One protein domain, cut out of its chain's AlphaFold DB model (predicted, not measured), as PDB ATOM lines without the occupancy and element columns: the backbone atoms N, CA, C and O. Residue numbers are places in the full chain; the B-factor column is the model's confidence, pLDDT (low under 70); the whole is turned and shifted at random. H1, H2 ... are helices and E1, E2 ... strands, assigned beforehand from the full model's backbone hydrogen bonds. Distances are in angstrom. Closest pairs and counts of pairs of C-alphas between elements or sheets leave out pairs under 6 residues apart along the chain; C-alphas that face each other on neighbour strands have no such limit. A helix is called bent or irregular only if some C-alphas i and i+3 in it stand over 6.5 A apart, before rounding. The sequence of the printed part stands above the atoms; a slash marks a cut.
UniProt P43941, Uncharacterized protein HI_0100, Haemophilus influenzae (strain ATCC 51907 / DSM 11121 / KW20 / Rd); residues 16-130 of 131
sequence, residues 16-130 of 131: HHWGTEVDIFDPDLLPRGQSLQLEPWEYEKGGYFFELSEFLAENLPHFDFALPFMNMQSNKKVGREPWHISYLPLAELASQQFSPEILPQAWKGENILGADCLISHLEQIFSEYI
ATOM      1  N   HIS A  16     -28.655  37.140  54.248       89.21
ATOM      2  CA  HIS A  16     -28.488  36.787  55.667       89.21
ATOM      3  C   HIS A  16     -29.280  37.714  56.611       89.21
ATOM      4  O   HIS A  16     -29.751  37.264  57.652       89.21
ATOM      5  N   HIS A  17     -29.517  38.984  56.244       88.67
ATOM      6  CA  HIS A  17     -30.327  39.908  57.055       88.67
ATOM      7  C   HIS A  17     -31.807  39.515  57.146       88.67
ATOM      8  O   HIS A  17     -32.509  39.995  58.033       88.67
ATOM      9  N   TRP A  18     -32.299  38.663  56.244       90.67
ATOM     10  CA  TRP A  18     -33.684  38.195  56.257       90.67
ATOM     11  C   TRP A  18     -33.903  37.055  57.259       90.67
ATOM     12  O   TRP A  18     -35.046  36.693  57.531       90.67
ATOM     13  N   GLY A  19     -32.825  36.495  57.825       92.75
ATOM     14  CA  GLY A  19     -32.894  35.333  58.712       92.75
ATOM     15  C   GLY A  19     -33.255  34.038  57.980       92.75
ATOM     16  O   GLY A  19     -33.788  33.120  58.597       92.75
ATOM     17  N   THR A  20     -33.003  33.983  56.668       95.15
ATOM     18  CA  THR A  20     -33.360  32.859  55.786       95.15
ATOM     19  C   THR A  20     -32.156  32.063  55.308       95.15
ATOM     20  O   THR A  20     -32.344  31.021  54.688       95.15
ATOM     21  N   GLU A  21     -30.942  32.541  55.582       95.77
ATOM     22  CA  GLU A  21     -29.701  31.991  55.041       95.77
ATOM     23  C   GLU A  21     -28.812  31.401  56.139       95.77
ATOM     24  O   GLU A  21     -28.818  31.870  57.281       95.77
ATOM     25  N   VAL A  22     -28.027  30.385  55.783       95.86
ATOM     26  CA  VAL A  22     -26.993  29.776  56.626       95.86
ATOM     27  C   VAL A  22     -25.801  29.394  55.753       95.86
ATOM     28  O   VAL A  22     -25.981  28.770  54.713       95.86
ATOM     29  N   ASP A  23     -24.588  29.695  56.217       95.64
ATOM     30  CA  ASP A  23     -23.351  29.198  55.607       95.64
ATOM     31  C   ASP A  23     -22.864  27.954  56.359       95.64
ATOM     32  O   ASP A  23     -22.826  27.949  57.594       95.64
ATOM     33  N   ILE A  24     -22.486  26.898  55.631       95.39
ATOM     34  CA  ILE A  24     -22.085  25.617  56.228       95.39
ATOM     35  C   ILE A  24     -20.710  25.124  55.764       95.39
ATOM     36  O   ILE A  24     -20.349  25.182  54.588       95.39
ATOM     37  N   PHE A  25     -19.957  24.554  56.701       96.35
ATOM     38  CA  PHE A  25     -18.761  23.761  56.433       96.35
ATOM     39  C   PHE A  25     -18.612  22.670  57.503       96.35
ATOM     40  O   PHE A  25     -19.184  22.782  58.590       96.35
ATOM     41  N   ASP A  26     -17.831  21.632  57.201       95.68
ATOM     42  CA  ASP A  26     -17.499  20.570  58.155       95.68
ATOM     43  C   ASP A  26     -16.055  20.755  58.670       95.68
ATOM     44  O   ASP A  26     -15.104  20.575  57.906       95.68
ATOM     45  N   PRO A  27     -15.842  21.121  59.947       94.88
ATOM     46  CA  PRO A  27     -14.501  21.328  60.487       94.88
ATOM     47  C   PRO A  27     -13.632  20.061  60.485       94.88
ATOM     48  O   PRO A  27     -12.408  20.192  60.456       94.88
ATOM     49  N   ASP A  28     -14.225  18.861  60.485       95.64
ATOM     50  CA  ASP A  28     -13.480  17.598  60.466       95.64
ATOM     51  C   ASP A  28     -12.920  17.279  59.068       95.64
ATOM     52  O   ASP A  28     -11.941  16.537  58.942       95.64
ATOM     53  N   LEU A  29     -13.489  17.881  58.015       95.78
ATOM     54  CA  LEU A  29     -12.996  17.772  56.637       95.78
ATOM     55  C   LEU A  29     -11.886  18.785  56.315       95.78
ATOM     56  O   LEU A  29     -11.181  18.625  55.318       95.78
ATOM     57  N   LEU A  30     -11.688  19.814  57.147       95.80
ATOM     58  CA  LEU A  30     -10.670  20.835  56.908       95.80
ATOM     59  C   LEU A  30      -9.253  20.259  57.137       95.80
ATOM     60  O   LEU A  30      -8.930  19.825  58.249       95.80
ATOM     61  N   PRO A  31      -8.347  20.277  56.138       95.25
ATOM     62  CA  PRO A  31      -7.016  19.709  56.304       95.25
ATOM     63  C   PRO A  31      -6.207  20.417  57.387       95.25
ATOM     64  O   PRO A  31      -6.224  21.643  57.530       95.25
ATOM     65  N   ARG A  32      -5.398  19.645  58.116       94.67
ATOM     66  CA  ARG A  32      -4.542  20.184  59.175       94.67
ATOM     67  C   ARG A  32      -3.638  21.303  58.644       94.67
ATOM     68  O   ARG A  32      -2.836  21.086  57.740       94.67
ATOM     69  N   GLY A  33      -3.709  22.466  59.290       95.20
ATOM     70  CA  GLY A  33      -2.901  23.638  58.944       95.20
ATOM     71  C   GLY A  33      -3.503  24.519  57.850       95.20
ATOM     72  O   GLY A  33      -2.890  25.526  57.509       95.20
ATOM     73  N   GLN A  34      -4.683  24.176  57.330       93.66
ATOM     74  CA  GLN A  34      -5.462  25.068  56.478       93.66
ATOM     75  C   GLN A  34      -6.462  25.870  57.313       93.66
ATOM     76  O   GLN A  34      -6.888  25.450  58.389       93.66
ATOM     77  N   SER A  35      -6.806  27.056  56.823       94.62
ATOM     78  CA  SER A  35      -7.917  27.860  57.327       94.62
ATOM     79  C   SER A  35      -9.020  27.828  56.283       94.62
ATOM     80  O   SER A  35      -8.703  27.904  55.098       94.62
ATOM     81  N   LEU A  36     -10.275  27.745  56.721       95.16
ATOM     82  CA  LEU A  36     -11.440  27.849  55.843       95.16
ATOM     83  C   LEU A  36     -11.322  29.110  54.975       95.16
ATOM     84  O   LEU A  36     -11.164  30.202  55.527       95.16
ATOM     85  N   GLN A  37     -11.345  28.953  53.650       94.06
ATOM     86  CA  GLN A  37     -11.281  30.086  52.722       94.06
ATOM     87  C   GLN A  37     -12.670  30.547  52.268       94.06
ATOM     88  O   GLN A  37     -12.812  31.722  51.950       94.06
ATOM     89  N   LEU A  38     -13.671  29.653  52.284       91.75
ATOM     90  CA  LEU A  38     -14.978  29.868  51.651       91.75
ATOM     91  C   LEU A  38     -14.802  30.199  50.170       91.75
ATOM     92  O   LEU A  38     -15.196  31.254  49.683       91.75
ATOM     93  N   GLU A  39     -14.159  29.278  49.459       94.14
ATOM     94  CA  GLU A  39     -13.935  29.379  48.021       94.14
ATOM     95  C   GLU A  39     -14.561  28.177  47.300       94.14
ATOM     96  O   GLU A  39     -14.521  27.059  47.825       94.14
ATOM     97  N   PRO A  40     -15.113  28.341  46.077       93.97
ATOM     98  CA  PRO A  40     -15.837  27.269  45.387       93.97
ATOM     99  C   PRO A  40     -15.041  25.967  45.268       93.97
ATOM    100  O   PRO A  40     -15.593  24.879  45.421       93.97
ATOM    101  N   TRP A  41     -13.730  26.076  45.037       95.58
ATOM    102  CA  TRP A  41     -12.850  24.928  44.843       95.58
ATOM    103  C   TRP A  41     -12.757  24.021  46.080       95.58
ATOM    104  O   TRP A  41     -12.448  22.841  45.925       95.58
ATOM    105  N   GLU A  42     -13.045  24.522  47.290       96.74
ATOM    106  CA  GLU A  42     -13.076  23.698  48.506       96.74
ATOM    107  C   GLU A  42     -14.251  22.698  48.484       96.74
ATOM    108  O   GLU A  42     -14.150  21.638  49.099       96.74
ATOM    109  N   TYR A  43     -15.324  22.992  47.737       97.12
ATOM    110  CA  TYR A  43     -16.570  22.212  47.644       97.12
ATOM    111  C   TYR A  43     -16.746  21.492  46.296       97.12
ATOM    112  O   TYR A  43     -17.641  20.668  46.135       97.12
ATOM    113  N   GLU A  44     -15.916  21.797  45.301       95.61
ATOM    114  CA  GLU A  44     -15.938  21.144  43.990       95.61
ATOM    115  C   GLU A  44     -15.186  19.810  43.989       95.61
ATOM    116  O   GLU A  44     -14.480  19.466  44.932       95.61
ATOM    117  N   LYS A  45     -15.297  19.042  42.898       96.39
ATOM    118  CA  LYS A  45     -14.612  17.751  42.762       96.39
ATOM    119  C   LYS A  45     -13.103  17.887  42.998       96.39
ATOM    120  O   LYS A  45     -12.393  18.476  42.187       96.39
ATOM    121  N   GLY A  46     -12.620  17.247  44.063       96.10
ATOM    122  CA  GLY A  46     -11.223  17.303  44.512       96.10
ATOM    123  C   GLY A  46     -10.984  18.233  45.708       96.10
ATOM    124  O   GLY A  46      -9.918  18.155  46.314       96.10
ATOM    125  N   GLY A  47     -11.964  19.064  46.060       96.73
ATOM    126  CA  GLY A  47     -12.014  19.833  47.297       96.73
ATOM    127  C   GLY A  47     -12.411  18.976  48.499       96.73
ATOM    128  O   GLY A  47     -13.011  17.906  48.362       96.73
ATOM    129  N   TYR A  48     -12.056  19.444  49.695       96.25
ATOM    130  CA  TYR A  48     -12.244  18.694  50.940       96.25
ATOM    131  C   TYR A  48     -13.717  18.598  51.358       96.25
ATOM    132  O   TYR A  48     -14.105  17.634  52.007       96.25
ATOM    133  N   PHE A  49     -14.549  19.556  50.940       97.60
ATOM    134  CA  PHE A  49     -15.990  19.581  51.189       97.60
ATOM    135  C   PHE A  49     -16.807  19.006  50.028       97.60
ATOM    136  O   PHE A  49     -18.026  19.155  50.020       97.60
ATOM    137  N   PHE A  50     -16.180  18.350  49.044       97.33
ATOM    138  CA  PHE A  50     -16.890  17.821  47.876       97.33
ATOM    139  C   PHE A  50     -18.038  16.879  48.253       97.33
ATOM    140  O   PHE A  50     -19.166  17.066  47.809       97.33
ATOM    141  N   GLU A  51     -17.772  15.898  49.118       96.84
ATOM    142  CA  GLU A  51     -18.793  14.933  49.548       96.84
ATOM    143  C   GLU A  51     -19.925  15.608  50.338       96.84
ATOM    144  O   GLU A  51     -21.092  15.260  50.161       96.84
ATOM    145  N   LEU A  52     -19.601  16.622  51.152       96.94
ATOM    146  CA  LEU A  52     -20.597  17.452  51.833       96.94
ATOM    147  C   LEU A  52     -21.458  18.221  50.821       96.94
ATOM    148  O   LEU A  52     -22.676  18.255  50.960       96.94
ATOM    149  N   SER A  53     -20.846  18.816  49.796       96.38
ATOM    150  CA  SER A  53     -21.563  19.558  48.756       96.38
ATOM    151  C   SER A  53     -22.542  18.666  47.990       96.38
ATOM    152  O   SER A  53     -23.674  19.083  47.748       96.38
ATOM    153  N   GLU A  54     -22.137  17.444  47.632       97.20
ATOM    154  CA  GLU A  54     -23.015  16.466  46.973       97.20
ATOM    155  C   GLU A  54     -24.173  16.070  47.901       97.20
ATOM    156  O   GLU A  54     -25.339  16.135  47.508       97.20
ATOM    157  N   PHE A  55     -23.873  15.768  49.169       97.23
ATOM    158  CA  PHE A  55     -24.891  15.453  50.171       97.23
ATOM    159  C   PHE A  55     -25.922  16.583  50.325       97.23
ATOM    160  O   PHE A  55     -27.128  16.325  50.342       97.23
ATOM    161  N   LEU A  56     -25.475  17.837  50.416       97.11
ATOM    162  CA  LEU A  56     -26.360  18.996  50.532       97.11
ATOM    163  C   LEU A  56     -27.228  19.168  49.281       97.11
ATOM    164  O   LEU A  56     -28.442  19.335  49.406       97.11
ATOM    165  N   ALA A  57     -26.639  19.076  48.087       95.85
ATOM    166  CA  ALA A  57     -27.371  19.199  46.829       95.85
ATOM    167  C   ALA A  57     -28.494  18.153  46.694       95.85
ATOM    168  O   ALA A  57     -29.569  18.466  46.184       95.85
ATOM    169  N   GLU A  58     -28.271  16.934  47.192       97.49
ATOM    170  CA  GLU A  58     -29.265  15.857  47.186       97.49
ATOM    171  C   GLU A  58     -30.347  16.022  48.266       97.49
ATOM    172  O   GLU A  58     -31.515  15.707  48.028       97.49
ATOM    173  N   ASN A  59     -29.987  16.495  49.464       98.11
ATOM    174  CA  ASN A  59     -30.865  16.405  50.636       98.11
ATOM    175  C   ASN A  59     -31.636  17.693  50.947       98.11
ATOM    176  O   ASN A  59     -32.784  17.595  51.379       98.11
ATOM    177  N   LEU A  60     -31.071  18.879  50.697       97.93
ATOM    178  CA  LEU A  60     -31.705  20.166  51.032       97.93
ATOM    179  C   LEU A  60     -33.120  20.353  50.449       97.93
ATOM    180  O   LEU A  60     -33.999  20.784  51.205       97.93
ATOM    181  N   PRO A  61     -33.404  19.972  49.182       97.07
ATOM    182  CA  PRO A  61     -34.734  20.161  48.599       97.07
ATOM    183  C   PRO A  61     -35.861  19.416  49.331       97.07
ATOM    184  O   PRO A  61     -37.021  19.790  49.194       97.07
ATOM    185  N   HIS A  62     -35.549  18.386  50.128       97.66
ATOM    186  CA  HIS A  62     -36.543  17.659  50.931       97.66
ATOM    187  C   HIS A  62     -37.071  18.465  52.128       97.66
ATOM    188  O   HIS A  62     -38.044  18.054  52.758       97.66
ATOM    189  N   PHE A  63     -36.428  19.588  52.453       97.89
ATOM    190  CA  PHE A  63     -36.711  20.421  53.623       97.89
ATOM    191  C   PHE A  63     -36.973  21.891  53.246       97.89
ATOM    192  O   PHE A  63     -36.839  22.773  54.089       97.89
ATOM    193  N   ASP A  64     -37.316  22.153  51.979       97.89
ATOM    194  CA  ASP A  64     -37.510  23.493  51.402       97.89
ATOM    195  C   ASP A  64     -36.259  24.394  51.445       97.89
ATOM    196  O   ASP A  64     -36.352  25.624  51.382       97.89
ATOM    197  N   PHE A  65     -35.072  23.787  51.529       98.06
ATOM    198  CA  PHE A  65     -33.804  24.495  51.416       98.06
ATOM    199  C   PHE A  65     -33.198  24.355  50.018       98.06
ATOM    200  O   PHE A  65     -33.415  23.364  49.317       98.06
ATOM    201  N   ALA A  66     -32.388  25.334  49.622       96.73
ATOM    202  CA  ALA A  66     -31.670  25.329  48.351       96.73
ATOM    203  C   ALA A  66     -30.299  26.004  48.451       96.73
ATOM    204  O   ALA A  66     -30.007  26.698  49.420       96.73
ATOM    205  N   LEU A  67     -29.483  25.829  47.407       95.82
ATOM    206  CA  LEU A  67     -28.202  26.511  47.211       95.82
ATOM    207  C   LEU A  67     -28.376  27.618  46.146       95.82
ATOM    208  O   LEU A  67     -28.191  27.347  44.952       95.82
ATOM    209  N   PRO A  68     -28.790  28.847  46.518       93.67
ATOM    210  CA  PRO A  68     -29.248  29.864  45.563       93.67
ATOM    211  C   PRO A  68     -28.149  30.355  44.612       93.67
ATOM    212  O   PRO A  68     -28.442  30.738  43.482       93.67
ATOM    213  N   PHE A  69     -26.883  30.293  45.030       93.82
ATOM    214  CA  PHE A  69     -25.746  30.819  44.270       93.82
ATOM    215  C   PHE A  69     -25.028  29.770  43.410       93.82
ATOM    216  O   PHE A  69     -23.942  30.023  42.894       93.82
ATOM    217  N   MET A  70     -25.615  28.585  43.212       92.40
ATOM    218  CA  MET A  70     -24.990  27.546  42.382       92.40
ATOM    219  C   MET A  70     -25.136  27.798  40.879       92.40
ATOM    220  O   MET A  70     -24.230  27.453  40.122       92.40
ATOM    221  N   ASN A  71     -26.240  28.418  40.450       88.01
ATOM    222  CA  ASN A  71     -26.575  28.649  39.041       88.01
ATOM    223  C   ASN A  71     -27.039  30.092  38.814       88.01
ATOM    224  O   ASN A  71     -28.214  30.359  38.557       88.01
ATOM    225  N   MET A  72     -26.103  31.033  38.917       88.21
ATOM    226  CA  MET A  72     -26.391  32.451  38.723       88.21
ATOM    227  C   MET A  72     -26.667  32.797  37.256       88.21
ATOM    228  O   MET A  72     -26.021  32.291  36.336       88.21
ATOM    229  N   GLN A  73     -27.626  33.700  37.039       87.25
ATOM    230  CA  GLN A  73     -27.886  34.275  35.719       87.25
ATOM    231  C   GLN A  73     -26.637  35.010  35.209       87.25
ATOM    232  O   GLN A  73     -25.905  35.613  35.988       87.25
ATOM    233  N   SER A  74     -26.401  35.013  33.894       88.61
ATOM    234  CA  SER A  74     -25.175  35.573  33.300       88.61
ATOM    235  C   SER A  74     -24.997  37.085  33.489       88.61
ATOM    236  O   SER A  74     -23.889  37.592  33.329       88.61
ATOM    237  N   ASN A  75     -26.069  37.813  33.813       89.41
ATOM    238  CA  ASN A  75     -26.026  39.235  34.157       89.41
ATOM    239  C   ASN A  75     -25.668  39.493  35.629       89.41
ATOM    240  O   ASN A  75     -25.445  40.645  35.997       89.41
ATOM    241  N   LYS A  76     -25.636  38.455  36.471       91.27
ATOM    242  CA  LYS A  76     -25.260  38.573  37.877       91.27
ATOM    243  C   LYS A  76     -23.747  38.446  38.022       91.27
ATOM    244  O   LYS A  76     -23.108  37.621  37.374       91.27
ATOM    245  N   LYS A  77     -23.180  39.269  38.897       89.06
ATOM    246  CA  LYS A  77     -21.752  39.339  39.231       89.06
ATOM    247  C   LYS A  77     -21.469  38.780  40.630       89.06
ATOM    248  O   LYS A  77     -20.542  39.223  41.304       89.06
ATOM    249  N   VAL A  78     -22.284  37.819  41.062       88.55
ATOM    250  CA  VAL A  78     -22.126  37.104  42.334       88.55
ATOM    251  C   VAL A  78     -21.354  35.813  42.077       88.55
ATOM    252  O   VAL A  78     -21.623  35.116  41.094       88.55
ATOM    253  N   GLY A  79     -20.365  35.532  42.927       88.81
ATOM    254  CA  GLY A  79     -19.615  34.280  42.883       88.81
ATOM    255  C   GLY A  79     -20.496  33.063  43.171       88.81
ATOM    256  O   GLY A  79     -21.628  33.183  43.634       88.81
ATOM    257  N   ARG A  80     -19.979  31.865  42.887       92.63
ATOM    258  CA  ARG A  80     -20.635  30.634  43.338       92.63
ATOM    259  C   ARG A  80     -20.359  30.447  44.826       92.63
ATOM    260  O   ARG A  80     -19.206  30.493  45.227       92.63
ATOM    261  N   GLU A  81     -21.395  30.185  45.611       94.36
ATOM    262  CA  GLU A  81     -21.280  29.957  47.058       94.36
ATOM    263  C   GLU A  81     -21.906  28.598  47.422       94.36
ATOM    264  O   GLU A  81     -23.046  28.541  47.880       94.36
ATOM    265  N   PRO A  82     -21.211  27.471  47.173       94.87
ATOM    266  CA  PRO A  82     -21.728  26.121  47.453       94.87
ATOM    267  C   PRO A  82     -22.016  25.833  48.936       94.87
ATOM    268  O   PRO A  82     -22.672  24.843  49.246       94.87
ATOM    269  N   TRP A  83     -21.548  26.686  49.847       96.10
ATOM    270  CA  TRP A  83     -21.831  26.626  51.282       96.10
ATOM    271  C   TRP A  83     -23.087  27.389  51.705       96.10
ATOM    272  O   TRP A  83     -23.526  27.215  52.840       96.10
ATOM    273  N   HIS A  84     -23.632  28.245  50.838       96.32
ATOM    274  CA  HIS A  84     -24.731  29.148  51.162       96.32
ATOM    275  C   HIS A  84     -26.068  28.437  50.975       96.32
ATOM    276  O   HIS A  84     -26.439  28.075  49.857       96.32
ATOM    277  N   ILE A  85     -26.805  28.256  52.064       97.23
ATOM    278  CA  ILE A  85     -28.084  27.549  52.097       97.23
ATOM    279  C   ILE A  85     -29.209  28.537  52.399       97.23
ATOM    280  O   ILE A  85     -29.139  29.257  53.390       97.23
ATOM    281  N   SER A  86     -30.282  28.486  51.607       97.32
ATOM    282  CA  SER A  86     -31.463  29.345  51.736       97.32
ATOM    283  C   SER A  86     -32.721  28.564  52.073       97.32
ATOM    284  O   SER A  86     -33.036  27.603  51.371       97.32
ATOM    285  N   TYR A  87     -33.475  28.990  53.088       98.08
ATOM    286  CA  TYR A  87     -34.830  28.500  53.352       98.08
ATOM    287  C   TYR A  87     -35.834  29.207  52.439       98.08
ATOM    288  O   TYR A  87     -36.310  30.307  52.750       98.08
ATOM    289  N   LEU A  88     -36.163  28.570  51.312       96.44
ATOM    290  CA  LEU A  88     -36.910  29.181  50.210       96.44
ATOM    291  C   LEU A  88     -38.245  29.828  50.618       96.44
ATOM    292  O   LEU A  88     -38.480  30.960  50.190       96.44
ATOM    293  N   PRO A  89     -39.095  29.223  51.475       96.86
ATOM    294  CA  PRO A  89     -40.423  29.769  51.756       96.86
ATOM    295  C   PRO A  89     -40.412  31.185  52.338       96.86
ATOM    296  O   PRO A  89     -41.310  31.975  52.055       96.86
ATOM    297  N   LEU A  90     -39.404  31.527  53.146       96.75
ATOM    298  CA  LEU A  90     -39.242  32.883  53.680       96.75
ATOM    299  C   LEU A  90     -38.353  33.745  52.787       96.75
ATOM    300  O   LEU A  90     -38.629  34.932  52.615       96.75
ATOM    301  N   ALA A  91     -37.314  33.151  52.202       95.84
ATOM    302  CA  ALA A  91     -36.392  33.835  51.307       95.84
ATOM    303  C   ALA A  91     -37.108  34.458  50.100       95.84
ATOM    304  O   ALA A  91     -36.823  35.593  49.720       95.84
ATOM    305  N   GLU A  92     -38.056  33.736  49.503       94.52
ATOM    306  CA  GLU A  92     -38.841  34.221  48.369       94.52
ATOM    307  C   GLU A  92     -39.774  35.371  48.771       94.52
ATOM    308  O   GLU A  92     -39.889  36.354  48.038       94.52
ATOM    309  N   LEU A  93     -40.393  35.297  49.956       95.48
ATOM    310  CA  LEU A  93     -41.226  36.382  50.487       95.48
ATOM    311  C   LEU A  93     -40.402  37.646  50.757       95.48
ATOM    312  O   LEU A  93     -40.845  38.747  50.431       95.48
ATOM    313  N   ALA A  94     -39.209  37.493  51.332       94.05
ATOM    314  CA  ALA A  94     -38.308  38.605  51.605       94.05
ATOM    315  C   ALA A  94     -37.776  39.236  50.308       94.05
ATOM    316  O   ALA A  94     -37.827  40.456  50.169       94.05
ATOM    317  N   SER A  95     -37.362  38.422  49.330       92.75
ATOM    318  CA  SER A  95     -36.891  38.893  48.018       92.75
ATOM    319  C   SER A  95     -37.956  39.723  47.287       92.75
ATOM    320  O   SER A  95     -37.652  40.790  46.763       92.75
ATOM    321  N   GLN A  96     -39.232  39.325  47.347       92.68
ATOM    322  CA  GLN A  96     -40.337  40.095  46.752       92.68
ATOM    323  C   GLN A  96     -40.577  41.461  47.412       92.68
ATOM    324  O   GLN A  96     -41.123  42.364  46.780       92.68
ATOM    325  N   GLN A  97     -40.216  41.606  48.686       92.26
ATOM    326  CA  GLN A  97     -40.336  42.863  49.424       92.26
ATOM    327  C   GLN A  97     -39.068  43.710  49.325       92.26
ATOM    328  O   GLN A  97     -39.112  44.900  49.630       92.26
ATOM    329  N   PHE A  98     -37.947  43.113  48.917       92.08
ATOM    330  CA  PHE A  98     -36.673  43.795  48.846       92.08
ATOM    331  C   PHE A  98     -36.602  44.685  47.604       92.08
ATOM    332  O   PHE A  98     -36.748  44.223  46.475       92.08
ATOM    333  N   SER A  99     -36.366  45.978  47.810       91.76
ATOM    334  CA  SER A  99     -36.289  46.964  46.733       91.76
ATOM    335  C   SER A  99     -35.073  47.878  46.910       91.76
ATOM    336  O   SER A  99     -34.567  48.010  48.032       91.76
ATOM    337  N   PRO A 100     -34.583  48.532  45.838       90.32
ATOM    338  CA  PRO A 100     -33.435  49.432  45.927       90.32
ATOM    339  C   PRO A 100     -33.604  50.504  47.011       90.32
ATOM    340  O   PRO A 100     -32.651  50.836  47.709       90.32
ATOM    341  N   GLU A 101     -34.822  51.009  47.213       91.45
ATOM    342  CA  GLU A 101     -35.132  52.087  48.160       91.45
ATOM    343  C   GLU A 101     -34.894  51.699  49.624       91.45
ATOM    344  O   GLU A 101     -34.662  52.581  50.456       91.45
ATOM    345  N   ILE A 102     -34.918  50.403  49.946       92.24
ATOM    346  CA  ILE A 102     -34.663  49.908  51.304       92.24
ATOM    347  C   ILE A 102     -33.229  50.219  51.735       92.24
ATOM    348  O   ILE A 102     -33.001  50.533  52.900       92.24
ATOM    349  N   LEU A 103     -32.263  50.197  50.814       91.32
ATOM    350  CA  LEU A 103     -30.854  50.394  51.152       91.32
ATOM    351  C   LEU A 103     -30.555  51.824  51.637       91.32
ATOM    352  O   LEU A 103     -30.084  51.969  52.767       91.32
ATOM    353  N   PRO A 104     -30.911  52.898  50.902       91.15
ATOM    354  CA  PRO A 104     -30.791  54.258  51.420       91.15
ATOM    355  C   PRO A 104     -31.575  54.490  52.718       91.15
ATOM    356  O   PRO A 104     -31.145  55.278  53.558       91.15
ATOM    357  N   GLN A 105     -32.721  53.821  52.898       92.30
ATOM    358  CA  GLN A 105     -33.486  53.903  54.145       92.30
ATOM    359  C   GLN A 105     -32.738  53.257  55.314       92.30
ATOM    360  O   GLN A 105     -32.672  53.859  56.383       92.30
ATOM    361  N   ALA A 106     -32.139  52.084  55.102       90.68
ATOM    362  CA  ALA A 106     -31.341  51.376  56.098       90.68
ATOM    363  C   ALA A 106     -30.053  52.128  56.467       90.68
ATOM    364  O   ALA A 106     -29.587  52.027  57.596       90.68
ATOM    365  N   TRP A 107     -29.486  52.908  55.545       91.77
ATOM    366  CA  TRP A 107     -28.285  53.712  55.801       91.77
ATOM    367  C   TRP A 107     -28.581  55.079  56.424       91.77
ATOM    368  O   TRP A 107     -27.663  55.798  56.824       91.77
ATOM    369  N   LYS A 108     -29.851  55.485  56.509       90.82
ATOM    370  CA  LYS A 108     -30.224  56.809  57.004       90.82
ATOM    371  C   LYS A 108     -29.853  56.967  58.481       90.82
ATOM    372  O   LYS A 108     -30.495  56.396  59.353       90.82
ATOM    373  N   GLY A 109     -28.893  57.850  58.754       91.64
ATOM    374  CA  GLY A 109     -28.405  58.126  60.111       91.64
ATOM    375  C   GLY A 109     -27.218  57.259  60.531       91.64
ATOM    376  O   GLY A 109     -26.638  57.517  61.583       91.64
ATOM    377  N   GLU A 110     -26.817  56.305  59.691       92.87
ATOM    378  CA  GLU A 110     -25.647  55.461  59.904       92.87
ATOM    379  C   GLU A 110     -24.397  56.082  59.272       92.87
ATOM    380  O   GLU A 110     -24.452  56.751  58.237       92.87
ATOM    381  N   ASN A 111     -23.233  55.843  59.877       90.58
ATOM    382  CA  ASN A 111     -21.953  56.272  59.317       90.58
ATOM    383  C   ASN A 111     -21.419  55.228  58.323       90.58
ATOM    384  O   ASN A 111     -20.508  54.461  58.638       90.58
ATOM    385  N   ILE A 112     -22.011  55.185  57.127       88.64
ATOM    386  CA  ILE A 112     -21.587  54.289  56.046       88.64
ATOM    387  C   ILE A 112     -20.594  55.013  55.136       88.64
ATOM    388  O   ILE A 112     -20.954  55.884  54.338       88.64
ATOM    389  N   LEU A 113     -19.320  54.635  55.234       89.69
ATOM    390  CA  LEU A 113     -18.291  55.138  54.328       89.69
ATOM    391  C   LEU A 113     -18.620  54.719  52.888       89.69
ATOM    392  O   LEU A 113     -18.833  53.544  52.607       89.69
ATOM    393  N   GLY A 114     -18.652  55.689  51.972       90.75
ATOM    394  CA  GLY A 114     -18.960  55.445  50.561       90.75
ATOM    395  C   GLY A 114     -20.452  55.360  50.221       90.75
ATOM    396  O   GLY A 114     -20.766  55.031  49.080       90.75
ATOM    397  N   ALA A 115     -21.364  55.692  51.146       89.66
ATOM    398  CA  ALA A 115     -22.809  55.676  50.892       89.66
ATOM    399  C   ALA A 115     -23.212  56.460  49.634       89.66
ATOM    400  O   ALA A 115     -23.963  55.939  48.818       89.66
ATOM    401  N   ASP A 116     -22.664  57.662  49.422       90.61
ATOM    402  CA  ASP A 116     -22.975  58.474  48.235       90.61
ATOM    403  C   ASP A 116     -22.612  57.756  46.925       90.61
ATOM    404  O   ASP A 116     -23.370  57.808  45.959       90.61
ATOM    405  N   CYS A 117     -21.485  57.034  46.909       92.89
ATOM    406  CA  CYS A 117     -21.053  56.219  45.770       92.89
ATOM    407  C   CYS A 117     -21.992  55.022  45.558       92.89
ATOM    408  O   CYS A 117     -22.432  54.753  44.439       92.89
ATOM    409  N   LEU A 118     -22.355  54.324  46.638       92.03
ATOM    410  CA  LEU A 118     -23.307  53.216  46.565       92.03
ATOM    411  C   LEU A 118     -24.669  53.689  46.045       92.03
ATOM    412  O   LEU A 118     -25.245  53.042  45.176       92.03
ATOM    413  N   ILE A 119     -25.152  54.842  46.515       91.64
ATOM    414  CA  ILE A 119     -26.414  55.442  46.070       91.64
ATOM    415  C   ILE A 119     -26.336  55.821  44.586       91.64
ATOM    416  O   ILE A 119     -27.267  55.520  43.840       91.64
ATOM    417  N   SER A 120     -25.233  56.423  44.122       93.09
ATOM    418  CA  SER A 120     -25.089  56.804  42.708       93.09
ATOM    419  C   SER A 120     -25.034  55.612  41.749       93.09
ATOM    420  O   SER A 120     -25.317  55.775  40.564       93.09
ATOM    421  N   HIS A 121     -24.688  54.421  42.248       93.48
ATOM    422  CA  HIS A 121     -24.606  53.184  41.469       93.48
ATOM    423  C   HIS A 121     -25.695  52.164  41.829       93.48
ATOM    424  O   HIS A 121     -25.635  51.021  41.379       93.48
ATOM    425  N   LEU A 122     -26.699  52.557  42.616       91.87
ATOM    426  CA  LEU A 122     -27.627  51.627  43.257       91.87
ATOM    427  C   LEU A 122     -28.422  50.778  42.262       91.87
ATOM    428  O   LEU A 122     -28.567  49.580  42.470       91.87
ATOM    429  N   GLU A 123     -28.885  51.373  41.162       91.94
ATOM    430  CA  GLU A 123     -29.610  50.654  40.107       91.94
ATOM    431  C   GLU A 123     -28.743  49.553  39.479       91.94
ATOM    432  O   GLU A 123     -29.175  48.406  39.343       91.94
ATOM    433  N   GLN A 124     -27.486  49.879  39.165       92.65
ATOM    434  CA  GLN A 124     -26.527  48.916  38.637       92.65
ATOM    435  C   GLN A 124     -26.221  47.828  39.674       92.65
ATOM    436  O   GLN A 124     -26.253  46.645  39.342       92.65
ATOM    437  N   ILE A 125     -25.963  48.211  40.928       92.45
ATOM    438  CA  ILE A 125     -25.659  47.266  42.006       92.45
ATOM    439  C   ILE A 125     -26.827  46.299  42.218       92.45
ATOM    440  O   ILE A 125     -26.614  45.092  42.296       92.45
ATOM    441  N   PHE A 126     -28.061  46.803  42.256       91.29
ATOM    442  CA  PHE A 126     -29.251  45.978  42.436       91.29
ATOM    443  C   PHE A 126     -29.433  44.992  41.274       91.29
ATOM    444  O   PHE A 126     -29.699  43.808  41.479       91.29
ATOM    445  N   SER A 127     -29.209  45.455  40.043       91.48
ATOM    446  CA  SER A 127     -29.294  44.609  38.852       91.48
ATOM    447  C   SER A 127     -28.217  43.519  38.822       91.48
ATOM    448  O   SER A 127     -28.519  42.365  38.506       91.48
ATOM    449  N   GLU A 128     -26.978  43.848  39.193       91.89
ATOM    450  CA  GLU A 128     -25.817  42.964  39.034       91.89
ATOM    451  C   GLU A 128     -25.539  42.073  40.257       91.89
ATOM    452  O   GLU A 128     -25.027  40.970  40.081       91.89
ATOM    453  N   TYR A 129     -25.880  42.490  41.481       90.42
ATOM    454  CA  TYR A 129     -25.421  41.819  42.711       90.42
ATOM    455  C   TYR A 129     -26.533  41.353  43.661       90.42
ATOM    456  O   TYR A 129     -26.247  40.573  44.563       90.42
ATOM    457  N   ILE A 130     -27.784  41.787  43.486       86.90
ATOM    458  CA  ILE A 130     -28.893  41.422  44.390       86.90
ATOM    459  C   ILE A 130     -29.756  40.319  43.776       86.90
ATOM    460  O   ILE A 130     -30.071  40.389  42.588       86.90
TER     461      ILE A 130
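What this domain is: This is residues 16 to 130 of the 131 residues of the protein "Uncharacterized protein HI_0100" of Haemophilus influenzae (strain ATCC 51907 / DSM 11121 / KW20 / Rd) (UniProt P43941). Picture a loose, open bow: a small ribbon of two strands, E1 and E2, lies in the middle, H1 and H2 make one end, H3 leads away from the ribbon, and the three short helices H4, H5 and H6 make the other end. Two long stretches with no named element, residues 24 to 39 and 64 to 83, loop out between these parts, and residues 108 to 114 stick out at the H4 to H6 end. The printed part has 115 residues, with six named helices and two named strands in the order E1 H1 H2 E2 H3 H4 H5 H6; the sheet order is E1 - E2, antiparallel. By its named elements it is mostly helix, but only 54 residues are in them, under half. The whole is loose, with a radius of gyration of the C-alphas of 16.8 A, and spans 44 by 34 by 28 A.

Where its parts are: Find C-alpha 21 at (-29.701, 31.991, 55.041), where E1, residues 21 to 23, begins. H1 is residues 40 to 43. From C-alpha 50 at (-16.890, 17.821, 47.876), H2 runs through residues 50 to 63 for 20.8 A; it is irregular, with C-alphas 58 and 61 7.1 A apart. E2 is residues 84 to 87, 10.4 A long, and H3 is residues 88 to 97, 14.1 A long. H4 is residues 102 to 106, and H5 is residues 115 to 120. H6, residues 122 to 129, is 10.1 A long and ends at C-alpha 129 at (-25.421, 41.819, 42.711).

How they stand to each other: Look first at E1 and E2, antiparallel at 152 degrees, where N 22 and O 85 are 2.9 A apart and N 85 and O 22 are 2.8 A apart, both within hydrogen-bond range. Residues 65 to 66 also pair, antiparallel, with residues 86 to 87 of E2. H2 and E2 are near each other, with 7 pairs of C-alphas within 10 A. H1 and H2 touch only at the corner, through residues 50 to 53 of H2; their closest C-alphas, of Tyr 43 and Phe 50, are 4.4 A apart. H3 and H4, which follow each other in the chain through a tight link of 4 residues, are apart. H4 and H5 are close but not clearly touching, their closest C-alphas, of Pro 104 and Ile 119, being 7.0 A apart. H5 and H6 are close but not clearly touching, about perpendicular at 89 degrees, with the C-alphas of Leu 118 and Ile 125 closest at 7.9 A. Every O i to N i+4 pair is within hydrogen-bond range in H4, H5 and H6, against 7 of 10 in H2 and 5 of 6 in H3; H1 is too short for such a pair.

The domain as a whole: The two C-alphas farthest apart, of Gly 46 and Gly 109, are 47.0 A apart. The printed part has no cut. The links E1 to H1 and H2 to E2 are long. The mean pLDDT of the printed part is 93.8, and no printed residue is under 70.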